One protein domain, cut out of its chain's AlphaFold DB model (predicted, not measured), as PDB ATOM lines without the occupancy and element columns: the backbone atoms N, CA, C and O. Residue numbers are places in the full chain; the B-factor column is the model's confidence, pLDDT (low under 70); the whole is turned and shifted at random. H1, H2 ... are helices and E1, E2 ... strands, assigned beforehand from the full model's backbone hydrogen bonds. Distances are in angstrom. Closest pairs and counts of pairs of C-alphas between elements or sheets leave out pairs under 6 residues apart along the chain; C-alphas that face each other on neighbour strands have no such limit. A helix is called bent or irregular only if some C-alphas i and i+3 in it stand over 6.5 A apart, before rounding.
ATOM      1  N   VAL A  12     279.781 358.087 197.513       53.69
ATOM      2  CA  VAL A  12     280.168 356.793 196.960       53.69
ATOM      3  C   VAL A  12     280.781 357.032 195.597       53.69
ATOM      4  O   VAL A  12     280.140 357.583 194.695       53.69
ATOM      5  N   PHE A  13     282.039 356.635 195.473       62.59
ATOM      6  CA  PHE A  13     282.776 356.677 194.224       62.59
ATOM      7  C   PHE A  13     282.915 355.264 193.706       62.59
ATOM      8  O   PHE A  13     283.252 354.353 194.457       62.59
ATOM      9  N   CYS A  14     282.684 355.089 192.413       61.56
ATOM     10  CA  CYS A  14     283.052 353.860 191.740       61.56
ATOM     11  C   CYS A  14     284.142 354.165 190.726       61.56
ATOM     12  O   CYS A  14     283.930 354.964 189.807       61.56
ATOM     13  N   ASN A  15     285.286 353.511 190.901       64.00
ATOM     14  CA  ASN A  15     286.320 353.461 189.891       64.00
ATOM     15  C   ASN A  15     286.105 352.234 189.027       64.00
ATOM     16  O   ASN A  15     286.027 351.097 189.491       64.00
ATOM     17  N   TYR A  16     285.983 352.504 187.735       60.75
ATOM     18  CA  TYR A  16     285.688 351.485 186.759       60.75
ATOM     19  C   TYR A  16     286.256 351.870 185.397       60.75
ATOM     20  O   TYR A  16     286.065 352.990 184.916       60.75
ATOM     21  N   ARG A  17     286.931 350.912 184.759       56.41
ATOM     22  CA  ARG A  17     287.406 351.013 183.378       56.41
ATOM     23  C   ARG A  17     286.709 349.933 182.545       56.41
ATOM     24  O   ARG A  17     287.163 348.787 182.551       56.41
ATOM     25  N   PRO A  18     285.610 350.257 181.838       52.78
ATOM     26  CA  PRO A  18     284.997 349.300 180.932       52.78
ATOM     27  C   PRO A  18     285.988 348.975 179.824       52.78
ATOM     28  O   PRO A  18     286.518 349.875 179.177       52.78
ATOM     29  N   ARG A  19     286.201 347.685 179.570       53.91
ATOM     30  CA  ARG A  19     286.849 347.235 178.333       53.91
ATOM     31  C   ARG A  19     285.825 346.930 177.234       53.91
ATOM     32  O   ARG A  19     286.169 347.033 176.064       53.91
ATOM     33  N   TYR A  20     284.579 346.607 177.612       53.22
ATOM     34  CA  TYR A  20     283.482 346.241 176.706       53.22
ATOM     35  C   TYR A  20     282.112 346.706 177.244       53.22
ATOM     36  O   TYR A  20     281.943 346.746 178.464       53.22
ATOM     37  N   PRO A  21     281.110 346.966 176.377       57.91
ATOM     38  CA  PRO A  21     279.760 347.384 176.787       57.91
ATOM     39  C   PRO A  21     279.047 346.415 177.744       57.91
ATOM     40  O   PRO A  21     278.361 346.844 178.665       57.91
ATOM     41  N   ALA A  22     279.251 345.102 177.588       61.78
ATOM     42  CA  ALA A  22     278.672 344.102 178.491       61.78
ATOM     43  C   ALA A  22     279.129 344.294 179.948       61.78
ATOM     44  O   ALA A  22     278.359 344.083 180.881       61.78
ATOM     45  N   HIS A  23     280.363 344.762 180.156       65.69
ATOM     46  CA  HIS A  23     280.865 345.033 181.497       65.69
ATOM     47  C   HIS A  23     280.181 346.256 182.129       65.69
ATOM     48  O   HIS A  23     280.185 346.376 183.351       65.69
ATOM     49  N   GLU A  24     279.656 347.188 181.330       60.88
ATOM     50  CA  GLU A  24     279.005 348.407 181.824       60.88
ATOM     51  C   GLU A  24     277.592 348.122 182.343       60.88
ATOM     52  O   GLU A  24     277.205 348.662 183.381       60.88
ATOM     53  N   ALA A  25     276.849 347.233 181.676       62.97
ATOM     54  CA  ALA A  25     275.558 346.752 182.166       62.97
ATOM     55  C   ALA A  25     275.716 346.021 183.510       62.97
ATOM     56  O   ALA A  25     275.054 346.381 184.480       62.97
ATOM     57  N   MET A  26     276.681 345.095 183.597       67.00
ATOM     58  CA  MET A  26     276.995 344.376 184.839       67.00
ATOM     59  C   MET A  26     277.358 345.321 185.990       67.00
ATOM     60  O   MET A  26     276.891 345.150 187.110       67.00
ATOM     61  N   LEU A  27     278.182 346.337 185.717       66.25
ATOM     62  CA  LEU A  27     278.523 347.337 186.723       66.25
ATOM     63  C   LEU A  27     277.285 348.117 187.171       66.25
ATOM     64  O   LEU A  27     277.137 348.411 188.349       66.25
ATOM     65  N   THR A  28     276.421 348.497 186.231       66.44
ATOM     66  CA  THR A  28     275.232 349.289 186.548       66.44
ATOM     67  C   THR A  28     274.328 348.544 187.518       66.44
ATOM     68  O   THR A  28     273.902 349.157 188.490       66.44
ATOM     69  N   GLU A  29     274.097 347.248 187.291       68.19
ATOM     70  CA  GLU A  29     273.331 346.383 188.196       68.19
ATOM     71  C   GLU A  29     274.005 346.255 189.563       68.19
ATOM     72  O   GLU A  29     273.370 346.523 190.578       68.19
ATOM     73  N   GLU A  30     275.305 345.958 189.599       74.12
ATOM     74  CA  GLU A  30     276.068 345.840 190.846       74.12
ATOM     75  C   GLU A  30     276.040 347.135 191.674       74.12
ATOM     76  O   GLU A  30     275.966 347.102 192.900       74.12
ATOM     77  N   LEU A  31     276.085 348.300 191.024       69.06
ATOM     78  CA  LEU A  31     276.050 349.592 191.706       69.06
ATOM     79  C   LEU A  31     274.666 349.949 192.262       69.06
ATOM     80  O   LEU A  31     274.592 350.859 193.088       69.06
ATOM     81  N   LEU A  32     273.583 349.279 191.842       68.75
ATOM     82  CA  LEU A  32     272.246 349.522 192.400       68.75
ATOM     83  C   LEU A  32     272.185 349.169 193.886       68.75
ATOM     84  O   LEU A  32     271.600 349.939 194.646       68.75
ATOM     85  N   ASP A  33     272.848 348.089 194.301       69.81
ATOM     86  CA  ASP A  33     272.857 347.611 195.692       69.81
ATOM     87  C   ASP A  33     273.451 348.632 196.668       69.81
ATOM     88  O   ASP A  33     273.154 348.642 197.859       69.81
ATOM     89  N   TRP A  34     274.284 349.535 196.160       68.12
ATOM     90  CA  TRP A  34     274.955 350.550 196.956       68.12
ATOM     91  C   TRP A  34     274.176 351.871 197.002       68.12
ATOM     92  O   TRP A  34     274.484 352.743 197.822       68.12
ATOM     93  N   ARG A  35     273.160 352.056 196.143       63.44
ATOM     94  CA  ARG A  35     272.395 353.307 196.031       63.44
ATOM     95  C   ARG A  35     271.521 353.562 197.257       63.44
ATOM     96  O   ARG A  35     270.309 353.372 197.236       63.44
ATOM     97  N   ILE A  36     272.119 354.114 198.309       58.06
ATOM     98  CA  ILE A  36     271.363 354.692 199.419       58.06
ATOM     99  C   ILE A  36     270.826 356.074 199.002       58.06
ATOM    100  O   ILE A  36     271.618 356.905 198.546       58.06
ATOM    101  N   PRO A  37     269.539 356.393 199.251       47.06
ATOM    102  CA  PRO A  37     268.918 357.695 198.959       47.06
ATOM    103  C   PRO A  37     269.555 358.945 199.611       47.06
ATOM    104  O   PRO A  37     269.026 360.042 199.465       47.06
ATOM    105  N   LEU A  38     270.663 358.810 200.349       42.97
ATOM    106  CA  LEU A  38     271.340 359.886 201.087       42.97
ATOM    107  C   LEU A  38     272.816 360.070 200.696       42.97
ATOM    108  O   LEU A  38     273.514 360.848 201.345       42.97
ATOM    109  N   PHE A  39     273.301 359.377 199.664       53.44
ATOM    110  CA  PHE A  39     274.669 359.531 199.168       53.44
ATOM    111  C   PHE A  39     274.718 360.356 197.879       53.44
ATOM    112  O   PHE A  39     273.888 360.183 196.988       53.44
ATOM    113  N   ASP A  40     275.710 361.247 197.774       55.00
ATOM    114  CA  ASP A  40     276.024 361.932 196.515       55.00
ATOM    115  C   ASP A  40     276.818 360.955 195.639       55.00
ATOM    116  O   ASP A  40     278.014 360.724 195.842       55.00
ATOM    117  N   TRP A  41     276.100 360.297 194.729       49.69
ATOM    118  CA  TRP A  41     276.619 359.254 193.852       49.69
ATOM    119  C   TRP A  41     277.377 359.858 192.675       49.69
ATOM    120  O   TRP A  41     276.782 360.499 191.807       49.69
ATOM    121  N   LYS A  42     278.686 359.598 192.591       56.72
ATOM    122  CA  LYS A  42     279.507 360.017 191.447       56.72
ATOM    123  C   LYS A  42     280.175 358.816 190.795       56.72
ATOM    124  O   LYS A  42     281.096 358.214 191.341       56.72
ATOM    125  N   ARG A  43     279.727 358.496 189.579       52.22
ATOM    126  CA  ARG A  43     280.414 357.556 188.685       52.22
ATOM    127  C   ARG A  43     281.559 358.303 187.999       52.22
ATOM    128  O   ARG A  43     281.298 359.212 187.215       52.22
ATOM    129  N   GLU A  59     284.447 358.743 202.830       66.50
ATOM    130  CA  GLU A  59     284.059 358.318 201.475       66.50
ATOM    131  C   GLU A  59     284.108 356.780 201.358       66.50
ATOM    132  O   GLU A  59     285.019 356.146 201.893       66.50
ATOM    133  N   LEU A  60     283.111 356.179 200.695       69.50
ATOM    134  CA  LEU A  60     283.151 354.772 200.278       69.50
ATOM    135  C   LEU A  60     283.661 354.727 198.840       69.50
ATOM    136  O   LEU A  60     283.061 355.325 197.943       69.50
ATOM    137  N   MET A  61     284.746 353.998 198.615       78.56
ATOM    138  CA  MET A  61     285.232 353.694 197.275       78.56
ATOM    139  C   MET A  61     284.852 352.266 196.903       78.56
ATOM    140  O   MET A  61     285.157 351.328 197.634       78.56
ATOM    141  N   ILE A  62     284.231 352.099 195.744       77.50
ATOM    142  CA  ILE A  62     283.935 350.802 195.143       77.50
ATOM    143  C   ILE A  62     284.893 350.614 193.968       77.50
ATOM    144  O   ILE A  62     284.805 351.314 192.957       77.50
ATOM    145  N   GLU A  63     285.812 349.666 194.110       82.88
ATOM    146  CA  GLU A  63     286.736 349.254 193.055       82.88
ATOM    147  C   GLU A  63     286.216 347.979 192.406       82.88
ATOM    148  O   GLU A  63     286.117 346.943 193.065       82.88
ATOM    149  N   TYR A  64     285.868 348.043 191.122       79.50
ATOM    150  CA  TYR A  64     285.317 346.893 190.408       79.50
ATOM    151  C   TYR A  64     286.363 346.269 189.480       79.50
ATOM    152  O   TYR A  64     286.712 346.832 188.438       79.50
ATOM    153  N   ASP A  65     286.821 345.062 189.815       82.25
ATOM    154  CA  ASP A  65     287.711 344.280 188.960       82.25
ATOM    155  C   ASP A  65     286.894 343.443 187.970       82.25
ATOM    156  O   ASP A  65     286.262 342.441 188.312       82.25
ATOM    157  N   THR A  66     286.977 343.821 186.694       71.62
ATOM    158  CA  THR A  66     286.331 343.119 185.571       71.62
ATOM    159  C   THR A  66     286.985 341.783 185.209       71.62
ATOM    160  O   THR A  66     286.722 341.239 184.141       71.62
ATOM    161  N   GLY A  67     287.907 341.277 186.029       75.00
ATOM    162  CA  GLY A  67     288.620 340.035 185.760       75.00
ATOM    163  C   GLY A  67     289.827 340.211 184.830       75.00
ATOM    164  O   GLY A  67     290.563 339.255 184.584       75.00
ATOM    165  N   THR A  68     290.069 341.418 184.325       76.06
ATOM    166  CA  THR A  68     291.089 341.678 183.295       76.06
ATOM    167  C   THR A  68     292.399 342.231 183.849       76.06
ATOM    168  O   THR A  68     293.409 342.220 183.143       76.06
ATOM    169  N   GLU A  69     292.413 342.680 185.106       80.94
ATOM    170  CA  GLU A  69     293.616 343.200 185.745       80.94
ATOM    171  C   GLU A  69     294.533 342.079 186.250       80.94
ATOM    172  O   GLU A  69     294.088 341.033 186.734       80.94
ATOM    173  N   SER A  70     295.845 342.310 186.165       86.56
ATOM    174  CA  SER A  70     296.837 341.418 186.768       86.56
ATOM    175  C   SER A  70     296.897 341.595 188.288       86.56
ATOM    176  O   SER A  70     296.720 342.702 188.802       86.56
ATOM    177  N   ARG A  71     297.288 340.538 189.018       90.25
ATOM    178  CA  ARG A  71     297.529 340.601 190.474       90.25
ATOM    179  C   ARG A  71     298.425 341.780 190.870       90.25
ATOM    180  O   ARG A  71     298.117 342.499 191.812       90.25
ATOM    181  N   ARG A  72     299.509 342.023 190.120       88.75
ATOM    182  CA  ARG A  72     300.437 343.142 190.376       88.75
ATOM    183  C   ARG A  72     299.742 344.503 190.281       88.75
ATOM    184  O   ARG A  72     300.047 345.382 191.084       88.75
ATOM    185  N   GLN A  73     298.856 344.694 189.303       84.75
ATOM    186  CA  GLN A  73     298.100 345.938 189.143       84.75
ATOM    187  C   GLN A  73     297.099 346.119 190.282       84.75
ATOM    188  O   GLN A  73     297.164 347.150 190.947       84.75
ATOM    189  N   VAL A  74     296.273 345.108 190.569       86.19
ATOM    190  CA  VAL A  74     295.284 345.136 191.663       86.19
ATOM    191  C   VAL A  74     295.957 345.463 192.997       86.19
ATOM    192  O   VAL A  74     295.602 346.441 193.647       86.19
ATOM    193  N   THR A  75     297.009 344.728 193.375       87.62
ATOM    194  CA  THR A  75     297.722 344.968 194.640       87.62
ATOM    195  C   THR A  75     298.353 346.366 194.685       87.62
ATOM    196  O   THR A  75     298.308 347.040 195.716       87.62
ATOM    197  N   LYS A  76     298.905 346.856 193.563       85.31
ATOM    198  CA  LYS A  76     299.438 348.225 193.478       85.31
ATOM    199  C   LYS A  76     298.332 349.268 193.666       85.31
ATOM    200  O   LYS A  76     298.571 350.252 194.359       85.31
ATOM    201  N   GLN A  77     297.151 349.071 193.083       80.69
ATOM    202  CA  GLN A  77     296.005 349.970 193.246       80.69
ATOM    203  C   GLN A  77     295.492 349.947 194.689       80.69
ATOM    204  O   GLN A  77     295.421 351.003 195.313       80.69
ATOM    205  N   ALA A  78     295.273 348.760 195.260       82.62
ATOM    206  CA  ALA A  78     294.834 348.586 196.643       82.62
ATOM    207  C   ALA A  78     295.772 349.277 197.645       82.62
ATOM    208  O   ALA A  78     295.320 350.045 198.490       82.62
ATOM    209  N   SER A  79     297.091 349.129 197.481       82.75
ATOM    210  CA  SER A  79     298.066 349.771 198.378       82.75
ATOM    211  C   SER A  79     298.003 351.307 198.394       82.75
ATOM    212  O   SER A  79     298.408 351.927 199.380       82.75
ATOM    213  N   ARG A  80     297.479 351.951 197.337       79.25
ATOM    214  CA  ARG A  80     297.292 353.414 197.299       79.25
ATOM    215  C   ARG A  80     296.189 353.874 198.248       79.25
ATOM    216  O   ARG A  80     296.252 355.005 198.725       79.25
ATOM    217  N   TYR A  81     295.222 353.007 198.532       75.44
ATOM    218  CA  TYR A  81     294.134 353.289 199.459       75.44
ATOM    219  C   TYR A  81     294.536 353.153 200.922       75.44
ATOM    220  O   TYR A  81     293.991 353.862 201.754       75.44
ATOM    221  N   HIS A  82     295.560 352.355 201.245       71.62
ATOM    222  CA  HIS A  82     296.003 352.168 202.637       71.62
ATOM    223  C   HIS A  82     296.504 353.460 203.291       71.62
ATOM    224  O   HIS A  82     296.574 353.554 204.511       71.62
ATOM    225  N   LYS A  83     296.907 354.442 202.477       65.75
ATOM    226  CA  LYS A  83     297.394 355.746 202.935       65.75
ATOM    227  C   LYS A  83     296.276 356.782 203.083       65.75
ATOM    228  O   LYS A  83     296.573 357.933 203.385       65.75
ATOM    229  N   LYS A  84     295.025 356.403 202.809       67.31
ATOM    230  CA  LYS A  84     293.860 357.286 202.807       67.31
ATOM    231  C   LYS A  84     292.869 356.844 203.884       67.31
ATOM    232  O   LYS A  84     292.681 355.653 204.109       67.31
ATOM    233  N   ASP A  85     292.218 357.813 204.515       69.69
ATOM    234  CA  ASP A  85     291.140 357.579 205.482       69.69
ATOM    235  C   ASP A  85     289.804 357.333 204.747       69.69
ATOM    236  O   ASP A  85     288.883 358.150 204.772       69.69
ATOM    237  N   VAL A  86     289.768 356.255 203.954       74.31
ATOM    238  CA  VAL A  86     288.673 355.889 203.039       74.31
ATOM    239  C   VAL A  86     288.382 354.400 203.202       74.31
ATOM    240  O   VAL A  86     289.313 353.590 203.182       74.31
ATOM    241  N   LEU A  87     287.104 354.035 203.328       79.25
ATOM    242  CA  LEU A  87     286.670 352.639 203.280       79.25
ATOM    243  C   LEU A  87     286.591 352.202 201.816       79.25
ATOM    244  O   LEU A  87     285.927 352.853 201.008       79.25
ATOM    245  N   VAL A  88     287.256 351.103 201.463       85.19
ATOM    246  CA  VAL A  88     287.281 350.596 200.086       85.19
ATOM    247  C   VAL A  88     286.675 349.208 200.021       85.19
ATOM    248  O   VAL A  88     287.115 348.308 200.729       85.19
ATOM    249  N   VAL A  89     285.708 349.017 199.130       87.69
ATOM    250  CA  VAL A  89     285.147 347.709 198.792       87.69
ATOM    251  C   VAL A  89     285.665 347.301 197.417       87.69
ATOM    252  O   VAL A  89     285.372 347.952 196.416       87.69
ATOM    253  N   TRP A  90     286.421 346.207 197.367       89.88
ATOM    254  CA  TRP A  90     286.828 345.564 196.121       89.88
ATOM    255  C   TRP A  90     285.788 344.535 195.696       89.88
ATOM    256  O   TRP A  90     285.566 343.541 196.389       89.88
ATOM    257  N   VAL A  91     285.177 344.754 194.539       88.38
ATOM    258  CA  VAL A  91     284.235 343.821 193.926       88.38
ATOM    259  C   VAL A  91     284.975 343.011 192.869       88.38
ATOM    260  O   VAL A  91     285.420 343.544 191.853       88.38
ATOM    261  N   PHE A  92     285.115 341.712 193.115       89.25
ATOM    262  CA  PHE A  92     285.764 340.774 192.205       89.25
ATOM    263  C   PHE A  92     284.733 339.882 191.519       89.25
ATOM    264  O   PHE A  92     283.773 339.438 192.139       89.25
ATOM    265  N   GLN A  93     284.986 339.505 190.265       85.94
ATOM    266  CA  GLN A  93     284.215 338.448 189.594       85.94
ATOM    267  C   GLN A  93     284.558 337.028 190.080       85.94
ATOM    268  O   GLN A  93     283.813 336.090 189.818       85.94
ATOM    269  N   SER A  94     285.694 336.844 190.764       87.88
ATOM    270  CA  SER A  94     286.149 335.535 191.247       87.88
ATOM    271  C   SER A  94     286.693 335.615 192.668       87.88
ATOM    272  O   SER A  94     287.585 336.417 192.956       87.88
ATOM    273  N   ALA A  95     286.237 334.701 193.528       87.31
ATOM    274  CA  ALA A  95     286.684 334.587 194.917       87.31
ATOM    275  C   ALA A  95     288.188 334.282 195.045       87.31
ATOM    276  O   ALA A  95     288.827 334.681 196.016       87.31
ATOM    277  N   THR A  96     288.800 333.655 194.031       89.94
ATOM    278  CA  THR A  96     290.250 333.373 194.009       89.94
ATOM    279  C   THR A  96     291.123 334.633 194.058       89.94
ATOM    280  O   THR A  96     292.323 334.544 194.324       89.94
ATOM    281  N   ARG A  97     290.535 335.813 193.817       89.44
ATOM    282  CA  ARG A  97     291.215 337.115 193.836       89.44
ATOM    283  C   ARG A  97     291.149 337.829 195.183       89.44
ATOM    284  O   ARG A  97     291.869 338.802 195.370       89.44
ATOM    285  N   PHE A  98     290.355 337.345 196.142       90.44
ATOM    286  CA  PHE A  98     290.156 338.030 197.429       90.44
ATOM    287  C   PHE A  98     291.475 338.246 198.182       90.44
ATOM    288  O   PHE A  98     291.705 339.314 198.737       90.44
ATOM    289  N   GLY A  99     292.395 337.278 198.112       89.19
ATOM    290  CA  GLY A  99     293.720 337.375 198.733       89.19
ATOM    291  C   GLY A  99     294.705 338.327 198.039       89.19
ATOM    292  O   GLY A  99     295.885 338.335 198.388       89.19
ATOM    293  N   TRP A 100     294.290 339.077 197.013       91.62
ATOM    294  CA  TRP A 100     295.163 340.030 196.311       91.62
ATOM    295  C   TRP A 100     295.182 341.415 196.960       91.62
ATOM    296  O   TRP A 100     296.082 342.211 196.665       91.62
ATOM    297  N   VAL A 101     294.217 341.687 197.841       90.38
ATOM    298  CA  VAL A 101     294.066 342.939 198.586       90.38
ATOM    299  C   VAL A 101     294.044 342.643 200.084       90.38
ATOM    300  O   VAL A 101     293.582 341.591 200.514       90.38
ATOM    301  N   GLN A 102     294.599 343.548 200.880       87.31
ATOM    302  CA  GLN A 102     294.695 343.431 202.338       87.31
ATOM    303  C   GLN A 102     294.518 344.821 202.947       87.31
ATOM    304  O   GLN A 102     294.719 345.796 202.241       87.31
ATOM    305  N   GLY A 103     294.173 344.944 204.228       82.69
ATOM    306  CA  GLY A 103     294.184 346.233 204.923       82.69
ATOM    307  C   GLY A 103     292.951 346.472 205.785       82.69
ATOM    308  O   GLY A 103     291.864 346.000 205.482       82.69
ATOM    309  N   LYS A 104     293.130 347.251 206.857       80.50
ATOM    310  CA  LYS A 104     292.089 347.488 207.872       80.50
ATOM    311  C   LYS A 104     290.851 348.216 207.338       80.50
ATOM    312  O   LYS A 104     289.760 347.981 207.837       80.50
ATOM    313  N   ASN A 105     291.022 349.046 206.310       81.25
ATOM    314  CA  ASN A 105     289.943 349.809 205.673       81.25
ATOM    315  C   ASN A 105     289.526 349.191 204.326       81.25
ATOM    316  O   ASN A 105     288.994 349.882 203.458       81.25
ATOM    317  N   THR A 106     289.815 347.900 204.130       87.62
ATOM    318  CA  THR A 106     289.555 347.173 202.887       87.62
ATOM    319  C   THR A 106     288.544 346.063 203.139       87.62
ATOM    320  O   THR A 106     288.716 345.220 204.020       87.62
ATOM    321  N   LEU A 107     287.509 346.035 202.311       91.31
ATOM    322  CA  LEU A 107     286.511 344.981 202.237       91.31
ATOM    323  C   LEU A 107     286.547 344.338 200.846       91.31
ATOM    324  O   LEU A 107     286.971 344.962 199.870       91.31
ATOM    325  N   VAL A 108     286.085 343.096 200.744       93.69
ATOM    326  CA  VAL A 108     285.984 342.350 199.487       93.69
ATOM    327  C   VAL A 108     284.583 341.788 199.297       93.69
ATOM    328  O   VAL A 108     283.920 341.388 200.251       93.69
ATOM    329  N   LYS A 109     284.130 341.747 198.050       92.75
ATOM    330  CA  LYS A 109     282.814 341.251 197.648       92.75
ATOM    331  C   LYS A 109     282.942 340.463 196.348       92.75
ATOM    332  O   LYS A 109     283.735 340.817 195.477       92.75
ATOM    333  N   LEU A 110     282.148 339.402 196.206       91.44
ATOM    334  CA  LEU A 110     281.949 338.741 194.916       91.44
ATOM    335  C   LEU A 110     280.829 339.470 194.157       91.44
ATOM    336  O   LEU A 110     279.784 339.766 194.744       91.44
ATOM    337  N   ALA A 111     281.034 339.759 192.874       86.69
ATOM    338  CA  ALA A 111     280.006 340.362 192.025       86.69
ATOM    339  C   ALA A 111     278.701 339.540 192.088       86.69
ATOM    340  O   ALA A 111     278.743 338.309 192.028       86.69
ATOM    341  N   GLY A 112     277.562 340.212 192.272       84.81
ATOM    342  CA  GLY A 112     276.242 339.583 192.439       84.81
ATOM    343  C   GLY A 112     275.941 338.965 193.819       84.81
ATOM    344  O   GLY A 112     274.846 338.455 194.027       84.81
ATOM    345  N   SER A 113     276.876 338.992 194.776       88.81
ATOM    346  CA  SER A 113     276.639 338.553 196.168       88.81
ATOM    347  C   SER A 113     276.017 339.664 197.026       88.81
ATOM    348  O   SER A 113     276.355 340.819 196.835       88.81
ATOM    349  N   SER A 114     275.208 339.359 198.043       87.94
ATOM    350  CA  SER A 114     274.819 340.340 199.082       87.94
ATOM    351  C   SER A 114     275.852 340.479 200.206       87.94
ATOM    352  O   SER A 114     275.743 341.362 201.059       87.94
ATOM    353  N   GLU A 115     276.841 339.585 200.228       92.06
ATOM    354  CA  GLU A 115     277.821 339.459 201.304       92.06
ATOM    355  C   GLU A 115     279.124 340.186 200.973       92.06
ATOM    356  O   GLU A 115     279.696 340.038 199.888       92.06
ATOM    357  N   VAL A 116     279.615 340.915 201.969       91.94
ATOM    358  CA  VAL A 116     280.877 341.643 201.987       91.94
ATOM    359  C   VAL A 116     281.737 341.084 203.120       91.94
ATOM    360  O   VAL A 116     281.250 340.797 204.212       91.94
ATOM    361  N   TYR A 117     283.031 340.925 202.870       94.06
ATOM    362  CA  TYR A 117     283.970 340.320 203.806       94.06
ATOM    363  C   TYR A 117     285.087 341.300 204.146       94.06
ATOM    364  O   TYR A 117     285.619 341.971 203.262       94.06
ATOM    365  N   SER A 118     285.485 341.363 205.413       91.06
ATOM    366  CA  SER A 118     286.763 341.965 205.782       91.06
ATOM    367  C   SER A 118     287.914 341.080 205.310       91.06
ATOM    368  O   SER A 118     287.752 339.877 205.089       91.06
ATOM    369  N   THR A 119     289.112 341.653 205.203       86.94
ATOM    370  CA  THR A 119     290.315 340.881 204.842       86.94
ATOM    371  C   THR A 119     290.687 339.825 205.886       86.94
ATOM    372  O   THR A 119     291.421 338.895 205.567       86.94
ATOM    373  N   ASP A 120     290.144 339.942 207.101       86.25
ATOM    374  CA  ASP A 120     290.332 338.997 208.207       86.25
ATOM    375  C   ASP A 120     289.231 337.915 208.251       86.25
ATOM    376  O   ASP A 120     289.233 337.057 209.129       86.25
ATOM    377  N   GLY A 121     288.282 337.941 207.305       85.38
ATOM    378  CA  GLY A 121     287.243 336.920 207.139       85.38
ATOM    379  C   GLY A 121     285.907 337.214 207.826       85.38
ATOM    380  O   GLY A 121     284.991 336.398 207.725       85.38
ATOM    381  N   ASN A 122     285.747 338.370 208.481       90.38
ATOM    382  CA  ASN A 122     284.464 338.753 209.074       90.38
ATOM    383  C   ASN A 122     283.461 339.120 207.979       90.38
ATOM    384  O   ASN A 122     283.792 339.862 207.059       90.38
ATOM    385  N   ARG A 123     282.226 338.629 208.097       92.81
ATOM    386  CA  ARG A 123     281.163 338.832 207.105       92.81
ATOM    387  C   ARG A 123     280.193 339.931 207.541       92.81
ATOM    388  O   ARG A 123     279.830 340.005 208.711       92.81
ATOM    389  N   THR A 124     279.729 340.730 206.588       90.88
ATOM    390  CA  THR A 124     278.649 341.712 206.739       90.88
ATOM    391  C   THR A 124     277.843 341.807 205.438       90.88
ATOM    392  O   THR A 124     278.346 341.444 204.377       90.88
ATOM    393  N   SER A 125     276.599 342.275 205.486       89.88
ATOM    394  CA  SER A 125     275.811 342.522 204.271       89.88
ATOM    395  C   SER A 125     276.158 343.878 203.649       89.88
ATOM    396  O   SER A 125     276.682 344.764 204.330       89.88
ATOM    397  N   VAL A 126     275.816 344.078 202.370       84.38
ATOM    398  CA  VAL A 126     275.910 345.400 201.713       84.38
ATOM    399  C   VAL A 126     275.162 346.475 202.516       84.38
ATOM    400  O   VAL A 126     275.724 347.538 202.787       84.38
ATOM    401  N   ASP A 127     273.953 346.170 202.998       82.38
ATOM    402  CA  ASP A 127     273.179 347.061 203.876       82.38
ATOM    403  C   ASP A 127     273.915 347.380 205.183       82.38
ATOM    404  O   ASP A 127     273.906 348.521 205.645       82.38
ATOM    405  N   GLY A 128     274.594 346.394 205.774       83.38
ATOM    406  CA  GLY A 128     275.405 346.585 206.973       83.38
ATOM    407  C   GLY A 128     276.535 347.590 206.748       83.38
ATOM    408  O   GLY A 128     276.685 348.527 207.533       83.38
ATOM    409  N   VAL A 129     277.281 347.456 205.645       81.69
ATOM    410  CA  VAL A 129     278.348 348.407 205.259       81.69
ATOM    411  C   VAL A 129     277.778 349.810 205.061       81.69
ATOM    412  O   VAL A 129     278.302 350.798 205.575       81.69
ATOM    413  N   CYS A 130     276.658 349.885 204.352       76.44
ATOM    414  CA  CYS A 130     275.907 351.103 204.108       76.44
ATOM    415  C   CYS A 130     275.516 351.831 205.412       76.44
ATOM    416  O   CYS A 130     275.681 353.052 205.518       76.44
ATOM    417  N   GLN A 131     275.066 351.097 206.438       75.12
ATOM    418  CA  GLN A 131     274.760 351.665 207.757       75.12
ATOM    419  C   GLN A 131     276.010 352.125 208.518       75.12
ATOM    420  O   GLN A 131     275.966 353.189 209.138       75.12
ATOM    421  N   MET A 132     277.128 351.391 208.444       75.50
ATOM    422  CA  MET A 132     278.393 351.794 209.085       75.50
ATOM    423  C   MET A 132     278.829 353.184 208.610       75.50
ATOM    424  O   MET A 132     279.052 354.084 209.423       75.50
ATOM    425  N   ILE A 133     278.815 353.399 207.292       71.31
ATOM    426  CA  ILE A 133     279.166 354.684 206.673       71.31
ATOM    427  C   ILE A 133     278.216 355.793 207.134       71.31
ATOM    428  O   ILE A 133     278.661 356.883 207.496       71.31
ATOM    429  N   LYS A 134     276.904 355.516 207.167       65.75
ATOM    430  CA  LYS A 134     275.893 356.472 207.642       65.75
ATOM    431  C   LYS A 134     276.126 356.875 209.102       65.75
ATOM    432  O   LYS A 134     275.949 358.042 209.444       65.75
ATOM    433  N   SER A 135     276.520 355.927 209.949       65.94
ATOM    434  CA  SER A 135     276.807 356.167 211.369       65.94
ATOM    435  C   SER A 135     278.154 356.854 211.621       65.94
ATOM    436  O   SER A 135     278.363 357.413 212.693       65.94
ATOM    437  N   GLY A 136     279.040 356.896 210.619       59.53
ATOM    438  CA  GLY A 136     280.316 357.594 210.712       59.53
ATOM    439  C   GLY A 136     281.386 356.873 211.530       59.53
ATOM    440  O   GLY A 136     282.244 357.573 212.073       59.53
TER     441      GLY A 136
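Overview. This is residues 12 to 43 and 59 to 136 of the 137 residues of an uncharacterized protein of Planctomyces sp (UniProt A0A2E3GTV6). A strongly twisted and curled sheet of seven strands makes the middle of three layers, with H1 and H4 on one face and H2 and H3 on the other. The sheet, in the order E2 E1 E3 E4 E5 E6 E7, is mixed: its first five strands run parallel, then the meander E5 E6 E7 folds back and forth. The printed part has 110 residues with four named helices and seven named strands, in the chain order E1 H1 E2 E3 H2 E4 H3 E5 E6 E7 H4, and its class is mixed, helices and strands. It is compact, with a radius of gyration of the C-alphas of 13.0 A and spans of 35 by 30 by 23 A.

Arrangement. Begin at inner strands E3, residues 59 to 65, and E4, residues 87 to 92, parallel neighbours with N 63 and O 89 at 2.9 A. Beside E3 runs E1, residues 12 to 15, parallel, with N 13 and O 60 at 3.0 A; then comes edge strand E2, residues 40 to 43, parallel to E1, with N 42 and O 12 at 3.3 A. Beside E4 find E5, residues 106 to 110, parallel, with N 90 and O 107 at 2.8 A. E6, residues 115 to 118, and edge strand E7, residues 123 to 125, continue as two hairpins, each strand the antiparallel neighbour of the one before; N 108 and O 117 are 2.8 A apart, as are N 116 and O 124. H1, residues 21 to 32, is on the sheet over E1, at a height of 8.7 A, its closest C-alphas to E3 being Leu 27 and Tyr 64, 7.7 A. On the opposite face H2, residues 71 to 81, is over E4 at a height of 9.7 A. H3, residues 95 to 100, is irregular, with C-alphas 96 and 99 7.1 A apart, and touches H2 at a steep tilt of 60 degrees, closest at C-alphas Thr 75 and Trp 100, 5.8 A. H4, residues 126 to 135, is on the sheet; its closest C-alphas to E6 are Val 126 and Val 116, 6.2 A. E1 H1 E2, E3 H2 E4 and E4 H3 E5 are strand-helix-strand units, parallel neighbour strands with a helix between, with right-handed crossovers. In H1 and H4 every O i to N i+4 pair is within hydrogen-bond range; H2 has 5 of 7 and H3 0 of 2, with 2 of 3 O i to N i+3 pairs.

Along the chain. Find C-alpha 12 at (280.168, 356.793, 196.960), where E1 begins. H1 spans 17.5 A from C-alpha 21 to 32, E3 19.2 A, H2 15.9 A and E4 16.3 A. H4 ends at C-alpha 135, (276.807, 356.167, 211.369).

Size, cuts and confidence. The C-alphas of Tyr 20 and Ser 135 are the two farthest apart, 36.7 A. Residues 44 to 58 are not printed, and C-alphas 43 and 59 are 13.3 A apart across the cut. Of the links that are printed whole, H1 to E2 is short and the others are tight. The mean pLDDT of the printed part is 76.3; 39 residues are under 70, among them 12 to 29 and 31 to 43.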